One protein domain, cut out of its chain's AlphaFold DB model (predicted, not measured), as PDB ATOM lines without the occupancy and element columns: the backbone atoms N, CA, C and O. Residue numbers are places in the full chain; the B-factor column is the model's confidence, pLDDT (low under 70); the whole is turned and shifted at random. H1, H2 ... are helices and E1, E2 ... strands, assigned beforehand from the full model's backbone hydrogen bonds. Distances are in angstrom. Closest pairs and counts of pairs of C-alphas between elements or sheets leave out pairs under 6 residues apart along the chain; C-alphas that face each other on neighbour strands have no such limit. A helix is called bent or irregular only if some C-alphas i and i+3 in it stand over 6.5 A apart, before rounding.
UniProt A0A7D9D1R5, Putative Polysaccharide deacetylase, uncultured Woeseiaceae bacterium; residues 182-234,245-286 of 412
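AT A GLANCE: This is residues 182 to 234 and 245 to 286 of the 412 residues of the protein "Putative Polysaccharide deacetylase" of uncultured Woeseiaceae bacterium (UniProt A0A7D9D1R5). Two helices, H1 and H3, pack on each other with the short helix H2 at the corner of their link, and a bent two-stranded hairpin, E1 and E2, stands beside them, E1 nearest to H3. A long loop without named elements, residues 192 to 226, joins the two strands. The 95 printed residues run E1, E2, H1, H2, H3, with an antiparallel sheet E1 - E2; the class is mixed, helices and strands. The whole is compact, with a radius of gyration of the C-alphas of 13.5 A and spans of 38 by 34 by 22 A.

HOW THE PARTS SIT: E1, residues 182 to 191, and E2, residues 227 to 233, form an antiparallel hairpin at 147 degrees; N 182 and O 232 are 2.9 A apart and N 228 and O 190 2.8 A, within hydrogen-bond range. E1 bends by 103 degrees at residue 185. The closest C-alphas of E1 and H3, residues 269 to 283, are those of Asp 190 and Lys 270, 7.6 A apart. H3 touches H1, residues 247 to 256, at a steep tilt of 37 degrees, only just beyond shallow, opposite ways; their closest C-alphas are Met 251 and Leu 277, 7.1 A. H2, residues 260 to 265, is close to but not clearly touching H1, C-alphas 255 and 263 being closest at 6.6 A. In H1 every O i to N i+4 pair is within hydrogen-bond range, in H3 10 of 11, in H2 0 of 2, beside 3 of 3 O i to N i+3 pairs.

IN THESE COORDINATES: E1 begins at C-alpha 182 (164.061, 175.421, 234.191) and is 16.2 A long; E2 is 18.3 A, H1 14.2 A and H2 10.1 A. H3, 21.9 A, ends at C-alpha 283 (148.552, 172.481, 216.997).

THE WHOLE: The C-alphas farthest apart, Pro 214 and Ser 267, are 42.5 A apart. Residues 235 to 244 are not printed, with 19.6 A between C-alphas 234 and 245. The link E1 to E2 is long. Residues 197 to 222 have pLDDT under 70.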
ATOM      1  N   VAL A 182     165.319 175.588 234.931       81.25
ATOM      2  CA  VAL A 182     164.061 175.421 234.191       81.25
ATOM      3  C   VAL A 182     163.886 176.506 233.140       81.25
ATOM      4  O   VAL A 182     164.377 177.623 233.296       81.25
ATOM      5  N   TRP A 183     163.148 176.188 232.078       82.25
ATOM      6  CA  TRP A 183     162.756 177.177 231.082       82.25
ATOM      7  C   TRP A 183     161.732 178.135 231.674       82.25
ATOM      8  O   TRP A 183     160.688 177.720 232.179       82.25
ATOM      9  N   ASN A 184     162.043 179.425 231.623       80.25
ATOM     10  CA  ASN A 184     161.215 180.492 232.189       80.25
ATOM     11  C   ASN A 184     160.413 181.246 231.114       80.25
ATOM     12  O   ASN A 184     159.748 182.235 231.414       80.25
ATOM     13  N   THR A 185     160.509 180.792 229.864       84.62
ATOM     14  CA  THR A 185     159.926 181.424 228.687       84.62
ATOM     15  C   THR A 185     159.512 180.369 227.672       84.62
ATOM     16  O   THR A 185     160.172 179.340 227.511       84.62
ATOM     17  N   ASP A 186     158.441 180.642 226.935       88.06
ATOM     18  CA  ASP A 186     158.069 179.878 225.745       88.06
ATOM     19  C   ASP A 186     158.883 180.305 224.508       88.06
ATOM     20  O   ASP A 186     158.889 179.606 223.492       88.06
ATOM     21  N   GLN A 187     159.622 181.415 224.594       87.69
ATOM     22  CA  GLN A 187     160.434 181.942 223.504       87.69
ATOM     23  C   GLN A 187     161.712 181.127 223.308       87.69
ATOM     24  O   GLN A 187     162.479 180.874 224.234       87.69
ATOM     25  N   VAL A 188     161.959 180.756 222.056       87.62
ATOM     26  CA  VAL A 188     163.117 179.951 221.665       87.62
ATOM     27  C   VAL A 188     164.196 180.884 221.137       87.62
ATOM     28  O   VAL A 188     163.966 181.665 220.215       87.62
ATOM     29  N   GLN A 189     165.387 180.803 221.719       83.69
ATOM     30  CA  GLN A 189     166.538 181.636 221.370       83.69
ATOM     31  C   GLN A 189     167.387 180.997 220.267       83.69
ATOM     32  O   GLN A 189     167.918 181.665 219.364       83.69
ATOM     33  N   ASP A 190     167.529 179.675 220.337       87.69
ATOM     34  CA  ASP A 190     168.229 178.897 219.328       87.69
ATOM     35  C   ASP A 190     167.814 177.426 219.340       87.69
ATOM     36  O   ASP A 190     166.881 177.034 220.030       87.69
ATOM     37  N   PHE A 191     168.527 176.607 218.576       88.50
ATOM     38  CA  PHE A 191     168.400 175.163 218.579       88.50
ATOM     39  C   PHE A 191     169.755 174.522 218.845       88.50
ATOM     40  O   PHE A 191     170.793 175.043 218.439       88.50
ATOM     41  N   TYR A 192     169.762 173.362 219.486       86.06
ATOM     42  CA  TYR A 192     170.978 172.588 219.675       86.06
ATOM     43  C   TYR A 192     171.559 172.150 218.322       86.06
ATOM     44  O   TYR A 192     170.871 171.523 217.511       86.06
ATOM     45  N   HIS A 193     172.824 172.482 218.060       86.69
ATOM     46  CA  HIS A 193     173.502 172.237 216.784       86.69
ATOM     47  C   HIS A 193     174.992 171.886 216.989       86.69
ATOM     48  O   HIS A 193     175.545 172.165 218.050       86.69
ATOM     49  N   PRO A 194     175.729 171.373 215.979       85.44
ATOM     50  CA  PRO A 194     177.122 170.903 216.145       85.44
ATOM     51  C   PRO A 194     178.162 171.968 216.539       85.44
ATOM     52  O   PRO A 194     179.338 171.675 216.692       85.44
ATOM     53  N   ARG A 195     177.742 173.231 216.634       82.69
ATOM     54  CA  ARG A 195     178.586 174.374 217.029       82.69
ATOM     55  C   ARG A 195     178.139 174.970 218.369       82.69
ATOM     56  O   ARG A 195     178.657 176.009 218.768       82.69
ATOM     57  N   THR A 196     177.135 174.378 219.018       75.31
ATOM     58  CA  THR A 196     176.697 174.775 220.353       75.31
ATOM     59  C   THR A 196     177.823 174.439 221.324       75.31
ATOM     60  O   THR A 196     178.371 173.345 221.291       75.31
ATOM     61  N   ASN A 197     178.224 175.387 222.166       62.78
ATOM     62  CA  ASN A 197     179.309 175.149 223.112       62.78
ATOM     63  C   ASN A 197     178.819 174.255 224.264       62.78
ATOM     64  O   ASN A 197     178.007 174.694 225.072       62.78
ATOM     65  N   HIS A 198     179.322 173.021 224.345       52.88
ATOM     66  CA  HIS A 198     178.888 172.000 225.311       52.88
ATOM     67  C   HIS A 198     179.554 172.107 226.700       52.88
ATOM     68  O   HIS A 198     179.279 171.290 227.573       52.88
ATOM     69  N   LYS A 199     180.455 173.078 226.920       41.19
ATOM     70  CA  LYS A 199     181.413 173.082 228.047       41.19
ATOM     71  C   LYS A 199     180.847 173.329 229.457       41.19
ATOM     72  O   LYS A 199     181.636 173.524 230.375       41.19
ATOM     73  N   VAL A 200     179.534 173.318 229.684       42.88
ATOM     74  CA  VAL A 200     178.999 173.533 231.039       42.88
ATOM     75  C   VAL A 200     177.814 172.616 231.323       42.88
ATOM     76  O   VAL A 200     176.666 173.042 231.283       42.88
ATOM     77  N   LEU A 201     178.098 171.344 231.616       43.41
ATOM     78  CA  LEU A 201     177.078 170.318 231.878       43.41
ATOM     79  C   LEU A 201     176.128 170.683 233.043       43.41
ATOM     80  O   LEU A 201     174.977 170.265 233.035       43.41
ATOM     81  N   MET A 202     176.590 171.509 233.991       43.06
ATOM     82  CA  MET A 202     175.802 172.027 235.123       43.06
ATOM     83  C   MET A 202     174.910 173.231 234.772       43.06
ATOM     84  O   MET A 202     173.998 173.548 235.526       43.06
ATOM     85  N   ASN A 203     175.155 173.906 233.641       45.38
ATOM     86  CA  ASN A 203     174.439 175.124 233.232       45.38
ATOM     87  C   ASN A 203     173.619 174.918 231.951       45.38
ATOM     88  O   ASN A 203     173.315 175.898 231.276       45.38
ATOM     89  N   VAL A 204     173.299 173.678 231.574       42.94
ATOM     90  CA  VAL A 204     172.346 173.419 230.491       42.94
ATOM     91  C   VAL A 204     171.011 172.997 231.129       42.94
ATOM     92  O   VAL A 204     170.919 171.933 231.748       42.94
ATOM     93  N   PRO A 205     169.958 173.822 231.025       43.31
ATOM     94  CA  PRO A 205     168.609 173.436 231.425       43.31
ATOM     95  C   PRO A 205     168.167 172.273 230.559       43.31
ATOM     96  O   PRO A 205     168.428 172.252 229.355       43.31
ATOM     97  N   GLY A 206     167.483 171.300 231.147       45.19
ATOM     98  CA  GLY A 206     167.032 170.150 230.370       45.19
ATOM     99  C   GLY A 206     167.983 168.957 230.349       45.19
ATOM    100  O   GLY A 206     167.527 167.878 230.005       45.19
ATOM    101  N   THR A 207     169.263 169.092 230.725       39.19
ATOM    102  CA  THR A 207     170.240 167.978 230.605       39.19
ATOM    103  C   THR A 207     170.623 167.302 231.910       39.19
ATOM    104  O   THR A 207     171.133 166.188 231.885       39.19
ATOM    105  N   LEU A 208     170.338 167.947 233.037       37.50
ATOM    106  CA  LEU A 208     170.302 167.331 234.364       37.50
ATOM    107  C   LEU A 208     168.891 167.494 234.944       37.50
ATOM    108  O   LEU A 208     168.702 167.917 236.076       37.50
ATOM    109  N   LEU A 209     167.865 167.215 234.133       38.41
ATOM    110  CA  LEU A 209     166.505 167.068 234.644       38.41
ATOM    111  C   LEU A 209     166.335 165.637 235.151       38.41
ATOM    112  O   LEU A 209     165.903 164.750 234.417       38.41
ATOM    113  N   VAL A 210     166.668 165.421 236.421       35.06
ATOM    114  CA  VAL A 210     165.877 164.491 237.226       35.06
ATOM    115  C   VAL A 210     164.634 165.294 237.582       35.06
ATOM    116  O   VAL A 210     164.696 166.187 238.421       35.06
ATOM    117  N   ASP A 211     163.537 165.107 236.853       34.59
ATOM    118  CA  ASP A 211     162.286 165.709 237.294       34.59
ATOM    119  C   ASP A 211     161.761 164.927 238.504       34.59
ATOM    120  O   ASP A 211     161.958 163.721 238.637       34.59
ATOM    121  N   ASN A 212     161.133 165.637 239.431       38.09
ATOM    122  CA  ASN A 212     160.597 165.065 240.660       38.09
ATOM    123  C   ASN A 212     159.236 164.380 240.442       38.09
ATOM    124  O   ASN A 212     158.383 164.406 241.330       38.09
ATOM    125  N   SER A 213     158.997 163.800 239.261       33.00
ATOM    126  CA  SER A 213     157.813 162.977 239.022       33.00
ATOM    127  C   SER A 213     158.090 161.515 239.411       33.00
ATOM    128  O   SER A 213     159.217 161.037 239.263       33.00
ATOM    129  N   PRO A 214     157.077 160.742 239.846       33.72
ATOM    130  CA  PRO A 214     157.218 159.297 240.046       33.72
ATOM    131  C   PRO A 214     157.575 158.525 238.758       33.72
ATOM    132  O   PRO A 214     157.876 157.336 238.832       33.72
ATOM    133  N   GLN A 215     157.527 159.174 237.584       33.88
ATOM    134  CA  GLN A 215     157.771 158.577 236.267       33.88
ATOM    135  C   GLN A 215     158.973 159.169 235.502       33.88
ATOM    136  O   GLN A 215     159.199 158.757 234.367       33.88
ATOM    137  N   GLY A 216     159.756 160.073 236.103       35.75
ATOM    138  CA  GLY A 216     161.061 160.551 235.626       35.75
ATOM    139  C   GLY A 216     161.186 160.725 234.111       35.75
ATOM    140  O   GLY A 216     161.867 159.930 233.457       35.75
ATOM    141  N   GLN A 217     160.571 161.756 233.525       35.44
ATOM    142  CA  GLN A 217     160.767 162.009 232.096       35.44
ATOM    143  C   GLN A 217     162.090 162.746 231.870       35.44
ATOM    144  O   GLN A 217     162.204 163.966 231.980       35.44
ATOM    145  N   VAL A 218     163.118 161.968 231.538       41.19
ATOM    146  CA  VAL A 218     164.399 162.480 231.057       41.19
ATOM    147  C   VAL A 218     164.124 163.243 229.757       41.19
ATOM    148  O   VAL A 218     163.781 162.633 228.740       41.19
ATOM    149  N   TYR A 219     164.337 164.561 229.728       40.53
ATOM    150  CA  TYR A 219     164.650 165.216 228.457       40.53
ATOM    151  C   TYR A 219     165.998 164.622 228.033       40.53
ATOM    152  O   TYR A 219     167.038 165.112 228.441       40.53
ATOM    153  N   GLY A 220     165.957 163.494 227.305       45.00
ATOM    154  CA  GLY A 220     167.094 162.603 227.011       45.00
ATOM    155  C   GLY A 220     168.334 163.283 226.426       45.00
ATOM    156  O   GLY A 220     168.374 164.499 226.269       45.00
ATOM    157  N   ALA A 221     169.324 162.491 226.007       54.06
ATOM    158  CA  ALA A 221     170.524 162.979 225.320       54.06
ATOM    159  C   ALA A 221     170.233 164.179 224.388       54.06
ATOM    160  O   ALA A 221     169.231 164.180 223.656       54.06
ATOM    161  N   LEU A 222     171.064 165.224 224.475       68.75
ATOM    162  CA  LEU A 222     170.925 166.433 223.663       68.75
ATOM    163  C   LEU A 222     170.850 166.045 222.182       68.75
ATOM    164  O   LEU A 222     171.817 165.545 221.608       68.75
ATOM    165  N   SER A 223     169.691 166.263 221.567       78.44
ATOM    166  CA  SER A 223     169.430 165.916 220.173       78.44
ATOM    167  C   SER A 223     169.553 167.150 219.293       78.44
ATOM    168  O   SER A 223     169.080 168.232 219.645       78.44
ATOM    169  N   LEU A 224     170.174 166.997 218.124       87.31
ATOM    170  CA  LEU A 224     170.245 168.068 217.133       87.31
ATOM    171  C   LEU A 224     168.839 168.580 216.796       87.31
ATOM    172  O   LEU A 224     167.945 167.787 216.524       87.31
ATOM    173  N   GLY A 225     168.656 169.899 216.813       88.56
ATOM    174  CA  GLY A 225     167.358 170.537 216.607       88.56
ATOM    175  C   GLY A 225     166.534 170.749 217.876       88.56
ATOM    176  O   GLY A 225     165.462 171.329 217.768       88.56
ATOM    177  N   LEU A 226     167.009 170.339 219.059       86.75
ATOM    178  CA  LEU A 226     166.341 170.633 220.334       86.75
ATOM    179  C   LEU A 226     166.179 172.155 220.513       86.75
ATOM    180  O   LEU A 226     167.197 172.850 220.474       86.75
ATOM    181  N   PRO A 227     164.960 172.683 220.720       87.50
ATOM    182  CA  PRO A 227     164.761 174.098 221.019       87.50
ATOM    183  C   PRO A 227     165.459 174.505 222.324       87.50
ATOM    184  O   PRO A 227     165.375 173.809 223.334       87.50
ATOM    185  N   LEU A 228     166.167 175.631 222.294       83.12
ATOM    186  CA  LEU A 228     166.873 176.218 223.429       83.12
ATOM    187  C   LEU A 228     166.168 177.512 223.833       83.12
ATOM    188  O   LEU A 228     166.029 178.429 223.020       83.12
ATOM    189  N   HIS A 229     165.730 177.568 225.082       81.38
ATOM    190  CA  HIS A 229     164.998 178.683 225.679       81.38
ATOM    191  C   HIS A 229     165.902 179.486 226.613       81.38
ATOM    192  O   HIS A 229     166.965 178.997 227.000       81.38
ATOM    193  N   ASP A 230     165.454 180.681 227.013       76.81
ATOM    194  CA  ASP A 230     166.015 181.287 228.222       76.81
ATOM    195  C   ASP A 230     165.646 180.434 229.438       76.81
ATOM    196  O   ASP A 230     164.622 179.736 229.486       76.81
ATOM    197  N   ASP A 231     166.518 180.490 230.429       75.44
ATOM    198  CA  ASP A 231     166.439 179.644 231.593       75.44
ATOM    199  C   ASP A 231     166.639 180.419 232.881       75.44
ATOM    200  O   ASP A 231     167.027 181.592 232.909       75.44
ATOM    201  N   SER A 232     166.271 179.780 233.980       79.94
ATOM    202  CA  SER A 232     166.528 180.300 235.308       79.94
ATOM    203  C   SER A 232     166.595 179.180 236.335       79.94
ATOM    204  O   SER A 232     165.956 178.136 236.161       79.94
ATOM    205  N   PRO A 233     167.311 179.409 237.450       84.25
ATOM    206  CA  PRO A 233     167.277 178.510 238.592       84.25
ATOM    207  C   PRO A 233     165.834 178.203 239.000       84.25
ATOM    208  O   PRO A 233     165.011 179.117 239.112       84.25
ATOM    209  N   ARG A 234     165.528 176.930 239.287       87.69
ATOM    210  CA  ARG A 234     164.191 176.485 239.732       87.69
ATOM    211  C   ARG A 234     163.658 177.292 240.917       87.69
ATOM    212  O   ARG A 234     162.450 177.467 241.045       87.69
ATOM    213  N   PRO A 245     155.339 167.120 225.134       84.00
ATOM    214  CA  PRO A 245     156.314 166.027 225.205       84.00
ATOM    215  C   PRO A 245     156.844 165.543 223.843       84.00
ATOM    216  O   PRO A 245     157.979 165.069 223.757       84.00
ATOM    217  N   GLU A 246     156.064 165.691 222.768       89.31
ATOM    218  CA  GLU A 246     156.444 165.295 221.407       89.31
ATOM    219  C   GLU A 246     157.259 166.368 220.671       89.31
ATOM    220  O   GLU A 246     157.837 166.085 219.620       89.31
ATOM    221  N   GLU A 247     157.360 167.591 221.204       89.75
ATOM    222  CA  GLU A 247     158.076 168.697 220.558       89.75
ATOM    223  C   GLU A 247     159.539 168.330 220.291       89.75
ATOM    224  O   GLU A 247     160.040 168.476 219.173       89.75
ATOM    225  N   LYS A 248     160.226 167.791 221.304       85.25
ATOM    226  CA  LYS A 248     161.629 167.383 221.182       85.25
ATOM    227  C   LYS A 248     161.812 166.326 220.093       85.25
ATOM    228  O   LYS A 248     162.728 166.448 219.277       85.25
ATOM    229  N   LEU A 249     160.969 165.293 220.103       88.19
ATOM    230  CA  LEU A 249     161.042 164.184 219.152       88.19
ATOM    231  C   LEU A 249     160.762 164.676 217.732       88.19
ATOM    232  O   LEU A 249     161.531 164.373 216.821       88.19
ATOM    233  N   HIS A 250     159.741 165.517 217.561       93.25
ATOM    234  CA  HIS A 250     159.388 166.119 216.280       93.25
ATOM    235  C   HIS A 250     160.546 166.927 215.680       93.25
ATOM    236  O   HIS A 250     160.915 166.734 214.517       93.25
ATOM    237  N   MET A 251     161.158 167.804 216.478       94.19
ATOM    238  CA  MET A 251     162.266 168.643 216.020       94.19
ATOM    239  C   MET A 251     163.520 167.823 215.697       94.19
ATOM    240  O   MET A 251     164.166 168.057 214.669       94.19
ATOM    241  N   ALA A 252     163.851 166.840 216.539       90.69
ATOM    242  CA  ALA A 252     164.986 165.949 216.315       90.69
ATOM    243  C   ALA A 252     164.814 165.122 215.032       90.69
ATOM    244  O   ALA A 252     165.735 165.027 214.215       90.69
ATOM    245  N   GLU A 253     163.619 164.578 214.818       94.44
ATOM    246  CA  GLU A 253     163.275 163.787 213.640       94.44
ATOM    247  C   GLU A 253     163.325 164.625 212.354       94.44
ATOM    248  O   GLU A 253     163.880 164.189 211.340       94.44
ATOM    249  N   TYR A 254     162.841 165.872 212.406       96.56
ATOM    250  CA  TYR A 254     162.899 166.803 211.278       96.56
ATOM    251  C   TYR A 254     164.334 167.032 210.788       96.56
ATOM    252  O   TYR A 254     164.589 167.023 209.575       96.56
ATOM    253  N   VAL A 255     165.263 167.240 211.727       96.19
ATOM    254  CA  VAL A 255     166.691 167.439 211.449       96.19
ATOM    255  C   VAL A 255     167.337 166.146 210.959       96.19
ATOM    256  O   VAL A 255     168.069 166.165 209.965       96.19
ATOM    257  N   ARG A 256     167.046 165.013 211.609       94.94
ATOM    258  CA  ARG A 256     167.581 163.693 211.246       94.94
ATOM    259  C   ARG A 256     167.266 163.343 209.791       94.94
ATOM    260  O   ARG A 256     168.183 163.042 209.030       94.94
ATOM    261  N   CYS A 257     166.007 163.487 209.378       96.38
ATOM    262  CA  CYS A 257     165.556 163.211 208.009       96.38
ATOM    263  C   CYS A 257     166.137 164.159 206.944       96.38
ATOM    264  O   CYS A 257     166.006 163.895 205.751       96.38
ATOM    265  N   ARG A 258     166.801 165.254 207.340       96.19
ATOM    266  CA  ARG A 258     167.410 166.245 206.429       96.19
ATOM    267  C   ARG A 258     168.934 166.273 206.508       96.19
ATOM    268  O   ARG A 258     169.557 167.306 206.263       96.19
ATOM    269  N   GLY A 259     169.530 165.131 206.840       92.56
ATOM    270  CA  GLY A 259     170.980 164.945 206.850       92.56
ATOM    271  C   GLY A 259     171.644 165.229 208.196       92.56
ATOM    272  O   GLY A 259     172.867 165.364 208.245       92.56
ATOM    273  N   GLY A 260     170.874 165.333 209.287       93.44
ATOM    274  CA  GLY A 260     171.410 165.419 210.646       93.44
ATOM    275  C   GLY A 260     172.399 166.583 210.809       93.44
ATOM    276  O   GLY A 260     172.015 167.730 210.590       93.44
ATOM    277  N   PRO A 261     173.681 166.344 211.149       93.12
ATOM    278  CA  PRO A 261     174.690 167.405 211.233       93.12
ATOM    279  C   PRO A 261     174.820 168.257 209.959       93.12
ATOM    280  O   PRO A 261     174.999 169.474 210.053       93.12
ATOM    281  N   ALA A 262     174.683 167.652 208.772       94.88
ATOM    282  CA  ALA A 262     174.818 168.356 207.496       94.88
ATOM    283  C   ALA A 262     173.717 169.411 207.293       94.88
ATOM    284  O   ALA A 262     173.961 170.428 206.640       94.88
ATOM    285  N   PHE A 263     172.543 169.239 207.912       96.25
ATOM    286  CA  PHE A 263     171.449 170.214 207.885       96.25
ATOM    287  C   PHE A 263     171.902 171.616 208.327       96.25
ATOM    288  O   PHE A 263     171.525 172.618 207.717       96.25
ATOM    289  N   PHE A 264     172.778 171.695 209.335       95.19
ATOM    290  CA  PHE A 264     173.238 172.957 209.929       95.19
ATOM    291  C   PHE A 264     174.286 173.705 209.093       95.19
ATOM    292  O   PHE A 264     174.688 174.813 209.460       95.19
ATOM    293  N   THR A 265     174.718 173.138 207.964       94.56
ATOM    294  CA  THR A 265     175.569 173.833 206.983       94.56
ATOM    295  C   THR A 265     174.767 174.824 206.130       94.56
ATOM    296  O   THR A 265     175.319 175.803 205.627       94.56
ATOM    297  N   ARG A 266     173.448 174.619 206.005       95.00
ATOM    298  CA  ARG A 266     172.544 175.437 205.183       95.00
ATOM    299  C   ARG A 266     172.313 176.800 205.828       95.00
ATOM    300  O   ARG A 266     171.830 176.869 206.946       95.00
ATOM    301  N   SER A 267     172.518 177.907 205.121       94.56
ATOM    302  CA  SER A 267     172.288 179.255 205.685       94.56
ATOM    303  C   SER A 267     170.854 179.496 206.197       94.56
ATOM    304  O   SER A 267     170.639 180.358 207.048       94.56
ATOM    305  N   SER A 268     169.876 178.723 205.710       95.50
ATOM    306  CA  SER A 268     168.460 178.812 206.074       95.50
ATOM    307  C   SER A 268     168.048 177.988 207.295       95.50
ATOM    308  O   SER A 268     166.909 178.147 207.736       95.50
ATOM    309  N   TRP A 269     168.917 177.117 207.832       96.31
ATOM    310  CA  TRP A 269     168.530 176.094 208.818       96.31
ATOM    311  C   TRP A 269     167.767 176.692 210.008       96.31
ATOM    312  O   TRP A 269     166.730 176.169 210.402       96.31
ATOM    313  N   LYS A 270     168.221 177.842 210.526       94.88
ATOM    314  CA  LYS A 270     167.644 178.474 211.720       94.88
ATOM    315  C   LYS A 270     166.223 178.964 211.468       94.88
ATOM    316  O   LYS A 270     165.316 178.649 212.228       94.88
ATOM    317  N   ARG A 271     166.012 179.680 210.357       96.62
ATOM    318  CA  ARG A 271     164.676 180.138 209.936       96.62
ATOM    319  C   ARG A 271     163.735 178.956 209.706       96.62
ATOM    320  O   ARG A 271     162.556 179.043 210.027       96.62
ATOM    321  N   GLU A 272     164.257 177.871 209.142       97.25
ATOM    322  CA  GLU A 272     163.491 176.656 208.881       97.25
ATOM    323  C   GLU A 272     163.022 176.000 210.185       97.25
ATOM    324  O   GLU A 272     161.828 175.758 210.319       97.25
ATOM    325  N   LEU A 273     163.908 175.806 211.169       97.19
ATOM    326  CA  LEU A 273     163.531 175.226 212.464       97.19
ATOM    327  C   LEU A 273     162.541 176.096 213.241       97.19
ATOM    328  O   LEU A 273     161.586 175.560 213.791       97.19
ATOM    329  N   PHE A 274     162.698 177.425 213.223       97.31
ATOM    330  CA  PHE A 274     161.705 178.321 213.825       97.31
ATOM    331  C   PHE A 274     160.318 178.168 213.200       97.31
ATOM    332  O   PHE A 274     159.328 178.137 213.923       97.31
ATOM    333  N   ARG A 275     160.237 178.049 211.869       97.38
ATOM    334  CA  ARG A 275     158.956 177.845 211.179       97.38
ATOM    335  C   ARG A 275     158.319 176.513 211.567       97.38
ATOM    336  O   ARG A 275     157.143 176.488 211.894       97.38
ATOM    337  N   ILE A 276     159.093 175.432 211.552       97.25
ATOM    338  CA  ILE A 276     158.588 174.093 211.890       97.25
ATOM    339  C   ILE A 276     158.114 174.034 213.338       97.25
ATOM    340  O   ILE A 276     157.025 173.534 213.602       97.25
ATOM    341  N   LEU A 277     158.883 174.612 214.260       96.56
ATOM    342  CA  LEU A 277     158.482 174.697 215.657       96.56
ATOM    343  C   LEU A 277     157.202 175.522 215.837       96.56
ATOM    344  O   LEU A 277     156.321 175.142 216.604       96.56
ATOM    345  N   PHE A 278     157.082 176.638 215.119       96.31
ATOM    346  CA  PHE A 278     155.887 177.476 215.147       96.31
ATOM    347  C   PHE A 278     154.645 176.728 214.642       96.31
ATOM    348  O   PHE A 278     153.602 176.773 215.293       96.31
ATOM    349  N   ASP A 279     154.758 176.012 213.522       97.00
ATOM    350  CA  ASP A 279     153.655 175.220 212.971       97.00
ATOM    351  C   ASP A 279     153.269 174.058 213.902       97.00
ATOM    352  O   ASP A 279     152.082 173.800 214.097       97.00
ATOM    353  N   PHE A 280     154.248 173.415 214.550       96.56
ATOM    354  CA  PHE A 280     154.006 172.389 215.566       96.56
ATOM    355  C   PHE A 280     153.243 172.955 216.775       96.56
ATOM    356  O   PHE A 280     152.179 172.447 217.134       96.56
ATOM    357  N   ARG A 281     153.732 174.052 217.367       95.44
ATOM    358  CA  ARG A 281     153.147 174.655 218.578       95.44
ATOM    359  C   ARG A 281     151.760 175.256 218.368       95.44
ATOM    360  O   ARG A 281     151.004 175.357 219.327       95.44
ATOM    361  N   LYS A 282     151.394 175.624 217.136       95.69
ATOM    362  CA  LYS A 282     150.010 176.013 216.807       95.69
ATOM    363  C   LYS A 282     149.006 174.899 217.078       95.69
ATOM    364  O   LYS A 282     147.879 175.184 217.462       95.69
ATOM    365  N   LEU A 283     149.402 173.655 216.816       96.31
ATOM    366  CA  LEU A 283     148.552 172.481 216.997       96.31
ATOM    367  C   LEU A 283     148.722 171.881 218.393       96.31
ATOM    368  O   LEU A 283     147.775 171.333 218.948       96.31
ATOM    369  N   ARG A 284     149.936 171.972 218.939       95.38
ATOM    370  CA  ARG A 284     150.338 171.370 220.210       95.38
ATOM    371  C   ARG A 284     151.088 172.399 221.059       95.38
ATOM    372  O   ARG A 284     152.321 172.367 221.107       95.38
ATOM    373  N   PRO A 285     150.375 173.371 221.652       94.00
ATOM    374  CA  PRO A 285     151.011 174.371 222.495       94.00
ATOM    375  C   PRO A 285     151.594 173.713 223.748       94.00
ATOM    376  O   PRO A 285     151.050 172.740 224.267       94.00
ATOM    377  N   GLY A 286     152.702 174.265 224.243       90.50
ATOM    378  CA  GLY A 286     153.194 173.924 225.574       90.50
ATOM    379  C   GLY A 286     152.307 174.517 226.668       90.50
ATOM    380  O   GLY A 286     151.462 175.378 226.415       90.50
TER     381      GLY A 286